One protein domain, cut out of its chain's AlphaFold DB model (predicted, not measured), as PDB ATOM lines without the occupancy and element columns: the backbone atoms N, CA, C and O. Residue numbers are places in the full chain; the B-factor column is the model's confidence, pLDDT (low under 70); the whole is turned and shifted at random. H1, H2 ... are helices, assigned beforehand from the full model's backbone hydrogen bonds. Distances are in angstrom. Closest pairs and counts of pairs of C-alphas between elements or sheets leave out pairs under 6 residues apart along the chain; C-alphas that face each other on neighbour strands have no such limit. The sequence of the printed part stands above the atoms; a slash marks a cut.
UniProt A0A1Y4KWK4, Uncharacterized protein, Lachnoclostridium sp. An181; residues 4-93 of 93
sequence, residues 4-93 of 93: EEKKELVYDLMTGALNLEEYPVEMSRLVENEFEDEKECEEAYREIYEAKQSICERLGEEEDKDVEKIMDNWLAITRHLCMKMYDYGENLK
ATOM      1  N   GLU A   4      22.012  -5.731  47.848       94.81
ATOM      2  CA  GLU A   4      22.387  -6.565  46.705       94.81
ATOM      3  C   GLU A   4      23.874  -6.404  46.372       94.81
ATOM      4  O   GLU A   4      24.605  -7.378  46.295       94.81
ATOM      5  N   GLU A   5      24.356  -5.164  46.297       94.69
ATOM      6  CA  GLU A   5      25.774  -4.890  46.033       94.69
ATOM      7  C   GLU A   5      26.686  -5.424  47.150       94.69
ATOM      8  O   GLU A   5      27.803  -5.849  46.883       94.69
ATOM      9  N   LYS A   6      26.215  -5.438  48.407       94.38
ATOM     10  CA  LYS A   6      26.969  -6.002  49.538       94.38
ATOM     11  C   LYS A   6      27.133  -7.509  49.438       94.38
ATOM     12  O   LYS A   6      28.230  -7.997  49.674       94.38
ATOM     13  N   LYS A   7      26.054  -8.246  49.163       95.25
ATOM     14  CA  LYS A   7      26.136  -9.711  49.092       95.25
ATOM     15  C   LYS A   7      26.970 -10.165  47.892       95.25
ATOM     16  O   LYS A   7      27.718 -11.122  48.028       95.25
ATOM     17  N   GLU A   8      26.893  -9.438  46.774       96.56
ATOM     18  CA  GLU A   8      27.756  -9.666  45.611       96.56
ATOM     19  C   GLU A   8      29.218  -9.398  45.966       96.56
ATOM     20  O   GLU A   8      30.051 -10.270  45.769       96.56
ATOM     21  N   LEU A   9      29.521  -8.276  46.633       95.75
ATOM     22  CA  LEU A   9      30.882  -7.990  47.094       95.75
ATOM     23  C   LEU A   9      31.433  -9.075  48.033       95.75
ATOM     24  O   LEU A   9      32.593  -9.452  47.915       95.75
ATOM     25  N   VAL A  10      30.624  -9.578  48.972       96.00
ATOM     26  CA  VAL A  10      31.042 -10.680  49.857       96.00
ATOM     27  C   VAL A  10      31.302 -11.952  49.059       96.00
ATOM     28  O   VAL A  10      32.301 -12.616  49.311       96.00
ATOM     29  N   TYR A  11      30.427 -12.287  48.110       96.94
ATOM     30  CA  TYR A  11      30.618 -13.445  47.245       96.94
ATOM     31  C   TYR A  11      31.917 -13.323  46.440       96.94
ATOM     32  O   TYR A  11      32.745 -14.221  46.513       96.94
ATOM     33  N   ASP A  12      32.138 -12.189  45.774       96.31
ATOM     34  CA  ASP A  12      33.321 -11.953  44.944       96.31
ATOM     35  C   ASP A  12      34.622 -11.990  45.760       96.31
ATOM     36  O   ASP A  12      35.636 -12.510  45.293       96.31
ATOM     37  N   LEU A  13      34.601 -11.461  46.989       96.69
ATOM     38  CA  LEU A  13      35.727 -11.557  47.921       96.69
ATOM     39  C   LEU A  13      36.002 -13.005  48.330       96.69
ATOM     40  O   LEU A  13      37.142 -13.454  48.254       96.69
ATOM     41  N   MET A  14      34.954 -13.733  48.720       96.38
ATOM     42  CA  MET A  14      35.041 -15.123  49.168       96.38
ATOM     43  C   MET A  14      35.525 -16.062  48.059       96.38
ATOM     44  O   MET A  14      36.206 -17.040  48.343       96.38
ATOM     45  N   THR A  15      35.195 -15.774  46.799       95.88
ATOM     46  CA  THR A  15      35.650 -16.563  45.646       95.88
ATOM     47  C   THR A  15      36.971 -16.075  45.050       95.88
ATOM     48  O   THR A  15      37.381 -16.586  44.014       95.88
ATOM     49  N   GLY A  16      37.597 -15.040  45.620       94.44
ATOM     50  CA  GLY A  16      38.844 -14.483  45.088       94.44
ATOM     51  C   GLY A  16      38.704 -13.809  43.718       94.44
ATOM     52  O   GLY A  16      39.688 -13.656  43.002       94.44
ATOM     53  N   ALA A  17      37.497 -13.392  43.328       94.12
ATOM     54  CA  ALA A  17      37.231 -12.812  42.009       94.12
ATOM     55  C   ALA A  17      37.779 -11.378  41.853       94.12
ATOM     56  O   ALA A  17      37.867 -10.860  40.738       94.12
ATOM     57  N   LEU A  18      38.132 -10.719  42.963       91.25
ATOM     58  CA  LEU A  18      38.631  -9.346  42.969       91.25
ATOM     59  C   LEU A  18      40.154  -9.293  43.066       91.25
ATOM     60  O   LEU A  18      40.755  -9.861  43.976       91.25
ATOM     61  N   ASN A  19      40.770  -8.492  42.197       89.38
ATOM     62  CA  ASN A  19      42.164  -8.096  42.354       89.38
ATOM     63  C   ASN A  19      42.277  -7.005  43.434       89.38
ATOM     64  O   ASN A  19      42.063  -5.818  43.169       89.38
ATOM     65  N   LEU A  20      42.616  -7.413  44.656       90.50
ATOM     66  CA  LEU A  20      42.730  -6.512  45.805       90.50
ATOM     67  C   LEU A  20      43.988  -5.634  45.787       90.50
ATOM     68  O   LEU A  20      44.018  -4.630  46.502       90.50
ATOM     69  N   GLU A  21      45.000  -5.972  44.981       89.31
ATOM     70  CA  GLU A  21      46.182  -5.123  44.797       89.31
ATOM     71  C   GLU A  21      45.822  -3.848  44.026       89.31
ATOM     72  O   GLU A  21      46.265  -2.753  44.377       89.31
ATOM     73  N   GLU A  22      44.971  -3.980  43.005       87.19
ATOM     74  CA  GLU A  22      44.484  -2.852  42.206       87.19
ATOM     75  C   GLU A  22      43.275  -2.154  42.847       87.19
ATOM     76  O   GLU A  22      43.151  -0.928  42.764       87.19
ATOM     77  N   TYR A  23      42.394  -2.912  43.513       85.56
ATOM     78  CA  TYR A  23      41.131  -2.413  44.064       85.56
ATOM     79  C   TYR A  23      40.940  -2.833  45.529       85.56
ATOM     80  O   TYR A  23      40.126  -3.709  45.835       85.56
ATOM     81  N   PRO A  24      41.655  -2.196  46.472       87.88
ATOM     82  CA  PRO A  24      41.514  -2.513  47.884       87.88
ATOM     83  C   PRO A  24      40.120  -2.126  48.392       87.88
ATOM     84  O   PRO A  24      39.679  -0.981  48.259       87.88
ATOM     85  N   VAL A  25      39.441  -3.069  49.043       91.88
ATOM     86  CA  VAL A  25      38.128  -2.862  49.668       91.88
ATOM     87  C   VAL A  25      38.200  -3.199  51.151       91.88
ATOM     88  O   VAL A  25      38.745  -4.219  51.537       91.88
ATOM     89  N   GLU A  26      37.636  -2.359  52.018       91.25
ATOM     90  CA  GLU A  26      37.755  -2.556  53.474       91.25
ATOM     91  C   GLU A  26      37.148  -3.890  53.951       91.25
ATOM     92  O   GLU A  26      37.629  -4.500  54.905       91.25
ATOM     93  N   MET A  27      36.120  -4.367  53.244       90.94
ATOM     94  CA  MET A  27      35.418  -5.614  53.543       90.94
ATOM     95  C   MET A  27      36.291  -6.865  53.364       90.94
ATOM     96  O   MET A  27      36.009  -7.867  54.015       90.94
ATOM     97  N   SER A  28      37.382  -6.801  52.588       91.31
ATOM     98  CA  SER A  28      38.323  -7.926  52.440       91.31
ATOM     99  C   SER A  28      39.079  -8.259  53.730       91.31
ATOM    100  O   SER A  28      39.669  -9.320  53.851       91.31
ATOM    101  N   ARG A  29      39.040  -7.377  54.737       92.19
ATOM    102  CA  ARG A  29      39.576  -7.668  56.079       92.19
ATOM    103  C   ARG A  29      38.675  -8.589  56.903       92.19
ATOM    104  O   ARG A  29      39.093  -9.044  57.961       92.19
ATOM    105  N   LEU A  30      37.422  -8.753  56.484       93.25
ATOM    106  CA  LEU A  30      36.394  -9.525  57.189       93.25
ATOM    107  C   LEU A  30      35.962 -10.768  56.412       93.25
ATOM    108  O   LEU A  30      35.399 -11.681  57.005       93.25
ATOM    109  N   VAL A  31      36.161 -10.756  55.095       94.75
ATOM    110  CA  VAL A  31      35.826 -11.851  54.192       94.75
ATOM    111  C   VAL A  31      37.130 -12.358  53.616       94.75
ATOM    112  O   VAL A  31      37.790 -11.644  52.861       94.75
ATOM    113  N   GLU A  32      37.501 -13.564  54.016       94.44
ATOM    114  CA  GLU A  32      38.662 -14.246  53.471       94.44
ATOM    115  C   GLU A  32      38.335 -14.798  52.083       94.44
ATOM    116  O   GLU A  32      37.196 -15.184  51.819       94.44
ATOM    117  N   ASN A  33      39.332 -14.861  51.204       95.88
ATOM    118  CA  ASN A  33      39.223 -15.629  49.973       95.88
ATOM    119  C   ASN A  33      39.326 -17.118  50.333       95.88
ATOM    120  O   ASN A  33      40.316 -17.539  50.925       95.88
ATOM    121  N   GLU A  34      38.294 -17.903  50.032       96.75
ATOM    122  CA  GLU A  34      38.223 -19.332  50.368       96.75
ATOM    123  C   GLU A  34      38.884 -20.233  49.320       96.75
ATOM    124  O   GLU A  34      39.071 -21.421  49.567       96.75
ATOM    125  N   PHE A  35      39.277 -19.658  48.183       95.81
ATOM    126  CA  PHE A  35      40.002 -20.315  47.093       95.81
ATOM    127  C   PHE A  35      41.495 -19.947  47.079       95.81
ATOM    128  O   PHE A  35      42.164 -20.107  46.064       95.81
ATOM    129  N   GLU A  36      42.035 -19.407  48.175       95.25
ATOM    130  CA  GLU A  36      43.492 -19.310  48.318       95.25
ATOM    131  C   GLU A  36      44.129 -20.700  48.435       95.25
ATOM    132  O   GLU A  36      43.483 -21.665  48.856       95.25
ATOM    133  N   ASP A  37      45.413 -20.783  48.080       92.75
ATOM    134  CA  ASP A  37      46.200 -22.009  48.181       92.75
ATOM    135  C   ASP A  37      46.042 -22.659  49.569       92.75
ATOM    136  O   ASP A  37      46.031 -21.983  50.598       92.75
ATOM    137  N   GLU A  38      45.948 -23.991  49.588       92.81
ATOM    138  CA  GLU A  38      45.791 -24.821  50.799       92.81
ATOM    139  C   GLU A  38      44.429 -24.703  51.517       92.81
ATOM    140  O   GLU A  38      44.236 -25.327  52.564       92.81
ATOM    141  N   LYS A  39      43.458 -23.961  50.968       96.38
ATOM    142  CA  LYS A  39      42.085 -23.942  51.491       96.38
ATOM    143  C   LYS A  39      41.192 -25.015  50.876       96.38
ATOM    144  O   LYS A  39      41.376 -25.455  49.745       96.38
ATOM    145  N   GLU A  40      40.148 -25.374  51.622       96.19
ATOM    146  CA  GLU A  40      39.213 -26.450  51.277       96.19
ATOM    147  C   GLU A  40      38.557 -26.263  49.900       96.19
ATOM    148  O   GLU A  40      38.426 -27.232  49.151       96.19
ATOM    149  N   CYS A  41      38.168 -25.034  49.531       95.81
ATOM    150  CA  CYS A  41      37.531 -24.805  48.232       95.81
ATOM    151  C   CYS A  41      38.520 -24.957  47.070       95.81
ATOM    152  O   CYS A  41      38.128 -25.485  46.031       95.81
ATOM    153  N   GLU A  42      39.784 -24.559  47.246       96.50
ATOM    154  CA  GLU A  42      40.821 -24.754  46.228       96.50
ATOM    155  C   GLU A  42      41.180 -26.235  46.068       96.50
ATOM    156  O   GLU A  42      41.245 -26.746  44.951       96.50
ATOM    157  N   GLU A  43      41.327 -26.976  47.172       97.06
ATOM    158  CA  GLU A  43      41.579 -28.420  47.107       97.06
ATOM    159  C   GLU A  43      40.439 -29.167  46.407       97.06
ATOM    160  O   GLU A  43      40.685 -29.956  45.493       97.06
ATOM    161  N   ALA A  44      39.189 -28.872  46.775       96.62
ATOM    162  CA  ALA A  44      38.021 -29.477  46.145       96.62
ATOM    163  C   ALA A  44      37.893 -29.089  44.662       96.62
ATOM    164  O   ALA A  44      37.540 -29.928  43.830       96.62
ATOM    165  N   TYR A  45      38.184 -27.832  44.306       94.88
ATOM    166  CA  TYR A  45      38.157 -27.383  42.915       94.88
ATOM    167  C   TYR A  45      39.232 -28.079  42.074       94.88
ATOM    168  O   TYR A  45      38.935 -28.553  40.973       94.88
ATOM    169  N   ARG A  46      40.448 -28.232  42.612       96.25
ATOM    170  CA  ARG A  46      41.528 -28.997  41.980       96.25
ATOM    171  C   ARG A  46      41.128 -30.453  41.745       96.25
ATOM    172  O   ARG A  46      41.306 -30.951  40.636       96.25
ATOM    173  N   GLU A  47      40.526 -31.119  42.731       97.25
ATOM    174  CA  GLU A  47      40.042 -32.499  42.572       97.25
ATOM    175  C   GLU A  47      38.948 -32.617  41.497       97.25
ATOM    176  O   GLU A  47      38.958 -33.559  40.698       97.25
ATOM    177  N   ILE A  48      38.021 -31.652  41.423       95.75
ATOM    178  CA  ILE A  48      37.007 -31.593  40.358       95.75
ATOM    179  C   ILE A  48      37.675 -31.448  38.987       95.75
ATOM    180  O   ILE A  48      37.293 -32.141  38.040       95.75
ATOM    181  N   TYR A  49      38.677 -30.576  38.876       94.75
ATOM    182  CA  TYR A  49      39.405 -30.348  37.632       94.75
ATOM    183  C   TYR A  49      40.169 -31.602  37.176       94.75
ATOM    184  O   TYR A  49      40.033 -32.019  36.025       94.75
ATOM    185  N   GLU A  50      40.896 -32.261  38.079       97.25
ATOM    186  CA  GLU A  50      41.600 -33.517  37.791       97.25
ATOM    187  C   GLU A  50      40.627 -34.630  37.367       97.25
ATOM    188  O   GLU A  50      40.876 -35.363  36.403       97.25
ATOM    189  N   ALA A  51      39.472 -34.731  38.034       97.06
ATOM    190  CA  ALA A  51      38.428 -35.683  37.671       97.06
ATOM    191  C   ALA A  51      37.832 -35.386  36.284       97.06
ATOM    192  O   ALA A  51      37.655 -36.314  35.488       97.06
ATOM    193  N   LYS A  52      37.569 -34.109  35.966       95.94
ATOM    194  CA  LYS A  52      37.132 -33.669  34.629       95.94
ATOM    195  C   LYS A  52      38.146 -34.102  33.571       95.94
ATOM    196  O   LYS A  52      37.748 -34.728  32.587       95.94
ATOM    197  N   GLN A  53      39.435 -33.826  33.779       96.12
ATOM    198  CA  GLN A  53      40.492 -34.205  32.837       96.12
ATOM    199  C   GLN A  53      40.545 -35.723  32.629       96.12
ATOM    200  O   GLN A  53      40.519 -36.189  31.492       96.12
ATOM    201  N   SER A  54      40.510 -36.502  33.714       97.44
ATOM    202  CA  SER A  54      40.512 -37.967  33.638       97.44
ATOM    203  C   SER A  54      39.315 -38.528  32.856       97.44
ATOM    204  O   SER A  54      39.448 -39.511  32.122       97.44
ATOM    205  N   ILE A  55      38.132 -37.917  32.986       97.19
ATOM    206  CA  ILE A  55      36.945 -38.306  32.213       97.19
ATOM    207  C   ILE A  55      37.139 -37.992  30.727       97.19
ATOM    208  O   ILE A  55      36.912 -38.875  29.898       97.19
ATOM    209  N   CYS A  56      37.590 -36.781  30.398       96.25
ATOM    210  CA  CYS A  56      37.821 -36.344  29.018       96.25
ATOM    211  C   CYS A  56      38.847 -37.254  28.314       96.25
ATOM    212  O   CYS A  56      38.567 -37.799  27.245       96.25
ATOM    213  N   GLU A  57      39.964 -37.568  28.980       97.06
ATOM    214  CA  GLU A  57      40.978 -38.509  28.483       97.06
ATOM    215  C   GLU A  57      40.406 -39.905  28.199       97.06
ATOM    216  O   GLU A  57      40.701 -40.509  27.164       97.06
ATOM    217  N   ARG A  58      39.560 -40.432  29.094       97.44
ATOM    218  CA  ARG A  58      38.920 -41.748  28.921       97.44
ATOM    219  C   ARG A  58      37.913 -41.778  27.772       97.44
ATOM    220  O   ARG A  58      37.677 -42.853  27.220       97.44
ATOM    221  N   LEU A  59      37.303 -40.639  27.455       96.19
ATOM    222  CA  LEU A  59      36.373 -40.483  26.337       96.19
ATOM    223  C   LEU A  59      37.092 -40.170  25.017       96.19
ATOM    224  O   LEU A  59      36.510 -40.381  23.956       96.19
ATOM    225  N   GLY A  60      38.357 -39.744  25.072       96.19
ATOM    226  CA  GLY A  60      39.101 -39.276  23.902       96.19
ATOM    227  C   GLY A  60      38.615 -37.919  23.391       96.19
ATOM    228  O   GLY A  60      38.799 -37.616  22.214       96.19
ATOM    229  N   GLU A  61      37.992 -37.129  24.265       94.81
ATOM    230  CA  GLU A  61      37.471 -35.790  23.993       94.81
ATOM    231  C   GLU A  61      38.306 -34.761  24.768       94.81
ATOM    232  O   GLU A  61      38.886 -35.081  25.805       94.81
ATOM    233  N   GLU A  62      38.383 -33.524  24.279       90.94
ATOM    234  CA  GLU A  62      39.050 -32.428  25.003       90.94
ATOM    235  C   GLU A  62      38.164 -31.897  26.143       90.94
ATOM    236  O   GLU A  62      38.655 -31.609  27.234       90.94
ATOM    237  N   GLU A  63      36.850 -31.845  25.911       92.94
ATOM    238  CA  GLU A  63      35.841 -31.429  26.883       92.94
ATOM    239  C   GLU A  63      34.575 -32.282  26.747       92.94
ATOM    240  O   GLU A  63      34.076 -32.512  25.643       92.94
ATOM    241  N   ASP A  64      34.013 -32.710  27.879       96.06
ATOM    242  CA  ASP A  64      32.718 -33.384  27.918       96.06
ATOM    243  C   ASP A  64      31.604 -32.407  28.323       96.06
ATOM    244  O   ASP A  64      31.584 -31.855  29.424       96.06
ATOM    245  N   LYS A  65      30.631 -32.225  27.428       95.94
ATOM    246  CA  LYS A  65      29.513 -31.284  27.612       95.94
ATOM    247  C   LYS A  65      28.637 -31.587  28.833       95.94
ATOM    248  O   LYS A  65      27.998 -30.677  29.359       95.94
ATOM    249  N   ASP A  66      28.514 -32.855  29.224       96.31
ATOM    250  CA  ASP A  66      27.643 -33.254  30.326       96.31
ATOM    251  C   ASP A  66      28.372 -33.034  31.660       96.31
ATOM    252  O   ASP A  66      27.739 -32.594  32.621       96.31
ATOM    253  N   VAL A  67      29.697 -33.226  31.696       95.00
ATOM    254  CA  VAL A  67      30.560 -32.820  32.819       95.00
ATOM    255  C   VAL A  67      30.530 -31.303  33.019       95.00
ATOM    256  O   VAL A  67      30.227 -30.863  34.130       95.00
ATOM    257  N   GLU A  68      30.730 -30.507  31.962       94.75
ATOM    258  CA  GLU A  68      30.625 -29.037  32.043       94.75
ATOM    259  C   GLU A  68      29.265 -28.610  32.584       94.75
ATOM    260  O   GLU A  68      29.159 -27.839  33.534       94.75
ATOM    261  N   LYS A  69      28.195 -29.199  32.046       97.75
ATOM    262  CA  LYS A  69      26.838 -28.901  32.491       97.75
ATOM    263  C   LYS A  69      26.630 -29.227  33.970       97.75
ATOM    264  O   LYS A  69      25.898 -28.501  34.644       97.75
ATOM    265  N   ILE A  70      27.207 -30.311  34.487       96.19
ATOM    266  CA  ILE A  70      27.138 -30.637  35.918       96.19
ATOM    267  C   ILE A  70      27.854 -29.561  36.740       96.19
ATOM    268  O   ILE A  70      27.266 -29.068  37.703       96.19
ATOM    269  N   MET A  71      29.066 -29.166  36.341       94.88
ATOM    270  CA  MET A  71      29.844 -28.128  37.023       94.88
ATOM    271  C   MET A  71      29.118 -26.778  37.017       94.88
ATOM    272  O   MET A  71      28.923 -26.188  38.078       94.88
ATOM    273  N   ASP A  72      28.613 -26.340  35.863       96.31
ATOM    274  CA  ASP A  72      27.858 -25.092  35.713       96.31
ATOM    275  C   ASP A  72      26.623 -25.051  36.616       96.31
ATOM    276  O   ASP A  72      26.362 -24.065  37.312       96.31
ATOM    277  N   ASN A  73      25.843 -26.138  36.631       98.06
ATOM    278  CA  ASN A  73      24.656 -26.212  37.477       98.06
ATOM    279  C   ASN A  73      25.029 -26.261  38.961       98.06
ATOM    280  O   ASN A  73      24.317 -25.677  39.778       98.06
ATOM    281  N   TRP A  74      26.135 -26.916  39.317       96.25
ATOM    282  CA  TRP A  74      26.623 -26.922  40.690       96.25
ATOM    283  C   TRP A  74      27.036 -25.519  41.146       96.25
ATOM    284  O   TRP A  74      26.560 -25.069  42.186       96.25
ATOM    285  N   LEU A  75      27.806 -24.786  40.336       94.62
ATOM    286  CA  LEU A  75      28.188 -23.393  40.604       94.62
ATOM    287  C   LEU A  75      26.965 -22.471  40.727       94.62
ATOM    288  O   LEU A  75      26.905 -21.607  41.605       94.62
ATOM    289  N   ALA A  76      25.944 -22.670  39.889       97.69
ATOM    290  CA  ALA A  76      24.699 -21.914  39.984       97.69
ATOM    291  C   ALA A  76      23.942 -22.200  41.296       97.69
ATOM    292  O   ALA A  76      23.432 -21.271  41.934       97.69
ATOM    293  N   ILE A  77      23.879 -23.470  41.716       98.19
ATOM    294  CA  ILE A  77      23.259 -23.884  42.981       98.19
ATOM    295  C   ILE A  77      24.019 -23.287  44.166       98.19
ATOM    296  O   ILE A  77      23.394 -22.670  45.031       98.19
ATOM    297  N   THR A  78      25.344 -23.434  44.217       96.31
ATOM    298  CA  THR A  78      26.155 -22.944  45.340       96.31
ATOM    299  C   THR A  78      26.072 -21.430  45.452       96.31
ATOM    300  O   THR A  78      25.761 -20.927  46.531       96.31
ATOM    301  N   ARG A  79      26.187 -20.695  44.338       96.94
ATOM    302  CA  ARG A  79      25.986 -19.240  44.325       96.94
ATOM    303  C   ARG A  79      24.610 -18.855  44.857       96.94
ATOM    304  O   ARG A  79      24.505 -17.956  45.691       96.94
ATOM    305  N   HIS A  80      23.546 -19.531  44.418       98.12
ATOM    306  CA  HIS A  80      22.202 -19.271  44.935       98.12
ATOM    307  C   HIS A  80      22.135 -19.472  46.456       98.12
ATOM    308  O   HIS A  80      21.616 -18.607  47.166       98.12
ATOM    309  N   LEU A  81      22.691 -20.574  46.965       97.94
ATOM    310  CA  LEU A  81      22.728 -20.869  48.395       97.94
ATOM    311  C   LEU A  81      23.533 -19.830  49.184       97.94
ATOM    312  O   LEU A  81      23.047 -19.392  50.225       97.94
ATOM    313  N   CYS A  82      24.685 -19.369  48.687       96.81
ATOM    314  CA  CYS A  82      25.470 -18.299  49.313       96.81
ATOM    315  C   CYS A  82      24.648 -17.010  49.458       96.81
ATOM    316  O   CYS A  82      24.573 -16.437  50.547       96.81
ATOM    317  N   MET A  83      23.945 -16.598  48.397       97.00
ATOM    318  CA  MET A  83      23.077 -15.415  48.443       97.00
ATOM    319  C   MET A  83      21.938 -15.583  49.459       97.00
ATOM    320  O   MET A  83      21.644 -14.665  50.226       97.00
ATOM    321  N   LYS A  84      21.316 -16.770  49.513       97.38
ATOM    322  CA  LYS A  84      20.280 -17.082  50.510       97.38
ATOM    323  C   LYS A  84      20.835 -17.118  51.933       97.38
ATOM    324  O   LYS A  84      20.155 -16.657  52.847       97.38
ATOM    325  N   MET A  85      22.041 -17.639  52.131       96.44
ATOM    326  CA  MET A  85      22.690 -17.713  53.437       96.44
ATOM    327  C   MET A  85      23.005 -16.317  53.975       96.44
ATOM    328  O   MET A  85      22.711 -16.046  55.138       96.44
ATOM    329  N   TYR A  86      23.488 -15.407  53.122       95.00
ATOM    330  CA  TYR A  86      23.655 -13.998  53.476       95.00
ATOM    331  C   TYR A  86      22.322 -13.365  53.903       95.00
ATOM    332  O   TYR A  86      22.231 -12.760  54.973       95.00
ATOM    333  N   ASP A  87      21.263 -13.554  53.103       95.19
ATOM    334  CA  ASP A  87      19.921 -13.052  53.420       95.19
ATOM    335  C   ASP A  87      19.414 -13.555  54.776       95.19
ATOM    336  O   ASP A  87      18.844 -12.787  55.552       95.19
ATOM    337  N   TYR A  88      19.575 -14.848  55.060       95.56
ATOM    338  CA  TYR A  88      19.135 -15.433  56.324       95.56
ATOM    339  C   TYR A  88      19.982 -14.945  57.497       95.56
ATOM    340  O   TYR A  88      19.417 -14.577  58.524       95.56
ATOM    341  N   GLY A  89      21.304 -14.866  57.341       93.69
ATOM    342  CA  GLY A  89      22.208 -14.360  58.375       93.69
ATOM    343  C   GLY A  89      21.949 -12.900  58.751       93.69
ATOM    344  O   GLY A  89      22.140 -12.520  59.903       93.69
ATOM    345  N   GLU A  90      21.476 -12.071  57.819       89.19
ATOM    346  CA  GLU A  90      21.049 -10.702  58.127       89.19
ATOM    347  C   GLU A  90      19.725 -10.665  58.911       89.19
ATOM    348  O   GLU A  90      19.587  -9.862  59.831       89.19
ATOM    349  N   ASN A  91      18.776 -11.542  58.569       84.94
ATOM    350  CA  ASN A  91      17.432 -11.574  59.160       84.94
ATOM    351  C   ASN A  91      17.349 -12.307  60.510       84.94
ATOM    352  O   ASN A  91      16.374 -12.124  61.234       84.94
ATOM    353  N   LEU A  92      18.323 -13.163  60.832       87.06
ATOM    354  CA  LEU A  92      18.378 -13.944  62.076       87.06
ATOM    355  C   LEU A  92      19.106 -13.219  63.227       87.06
ATOM    356  O   LEU A  92      19.425 -13.851  64.233       87.06
ATOM    357  N   LYS A  93      19.388 -11.920  63.070       57.91
ATOM    358  CA  LYS A  93      20.038 -11.079  64.086       57.91
ATOM    359  C   LYS A  93      19.083 -10.606  65.175       57.91
ATOM    360  O   LYS A  93      17.924 -10.270  64.847       57.91
TER     361      LYS A  93
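Overview. This is residues 4 to 93 of the 93 residues of an uncharacterized protein of Lachnoclostridium sp. An181 (UniProt A0A1Y4KWK4). Two long helices, H3 and H4, make a long, narrow, loosely formed V, joined at residues 60 to 64. Toward its open end H1 packs on H4, and short H2 sits beside H1. The printed part has 90 residues with four named helices, H1 to H4 in order, and no named strand: all helix. It is loose, with a radius of gyration of the C-alphas of 16.1 A, and elongated, spanning 50 by 30 by 20 A.

Along the chain. H1, residues 4 to 14, begins at C-alpha 4 (22.387, -6.565, 46.705). H2 is residues 26 to 29. H3, residues 40 to 59, is 28.8 A long; H4, residues 65 to 91, is 39.1 A and ends at C-alpha 91 (17.432, -11.574, 59.160).

Arrangement. H1 touches H4 at residues 79 to 86 alone, closest C-alphas Lys 7 and Met 83, 6.5 A, at a steep tilt of 60 degrees. H3 and H4 are close but not clearly touching, closest C-alphas Lys 52 and Val 67, 6.9 A. In H1, H3 and H4 every O i to N i+4 pair is within hydrogen-bond range; H2 is too short for one.

Size, cuts and confidence. The printed part has no cut. The link H1 to H2 is long. Residue 93 is under 70 in pLDDT.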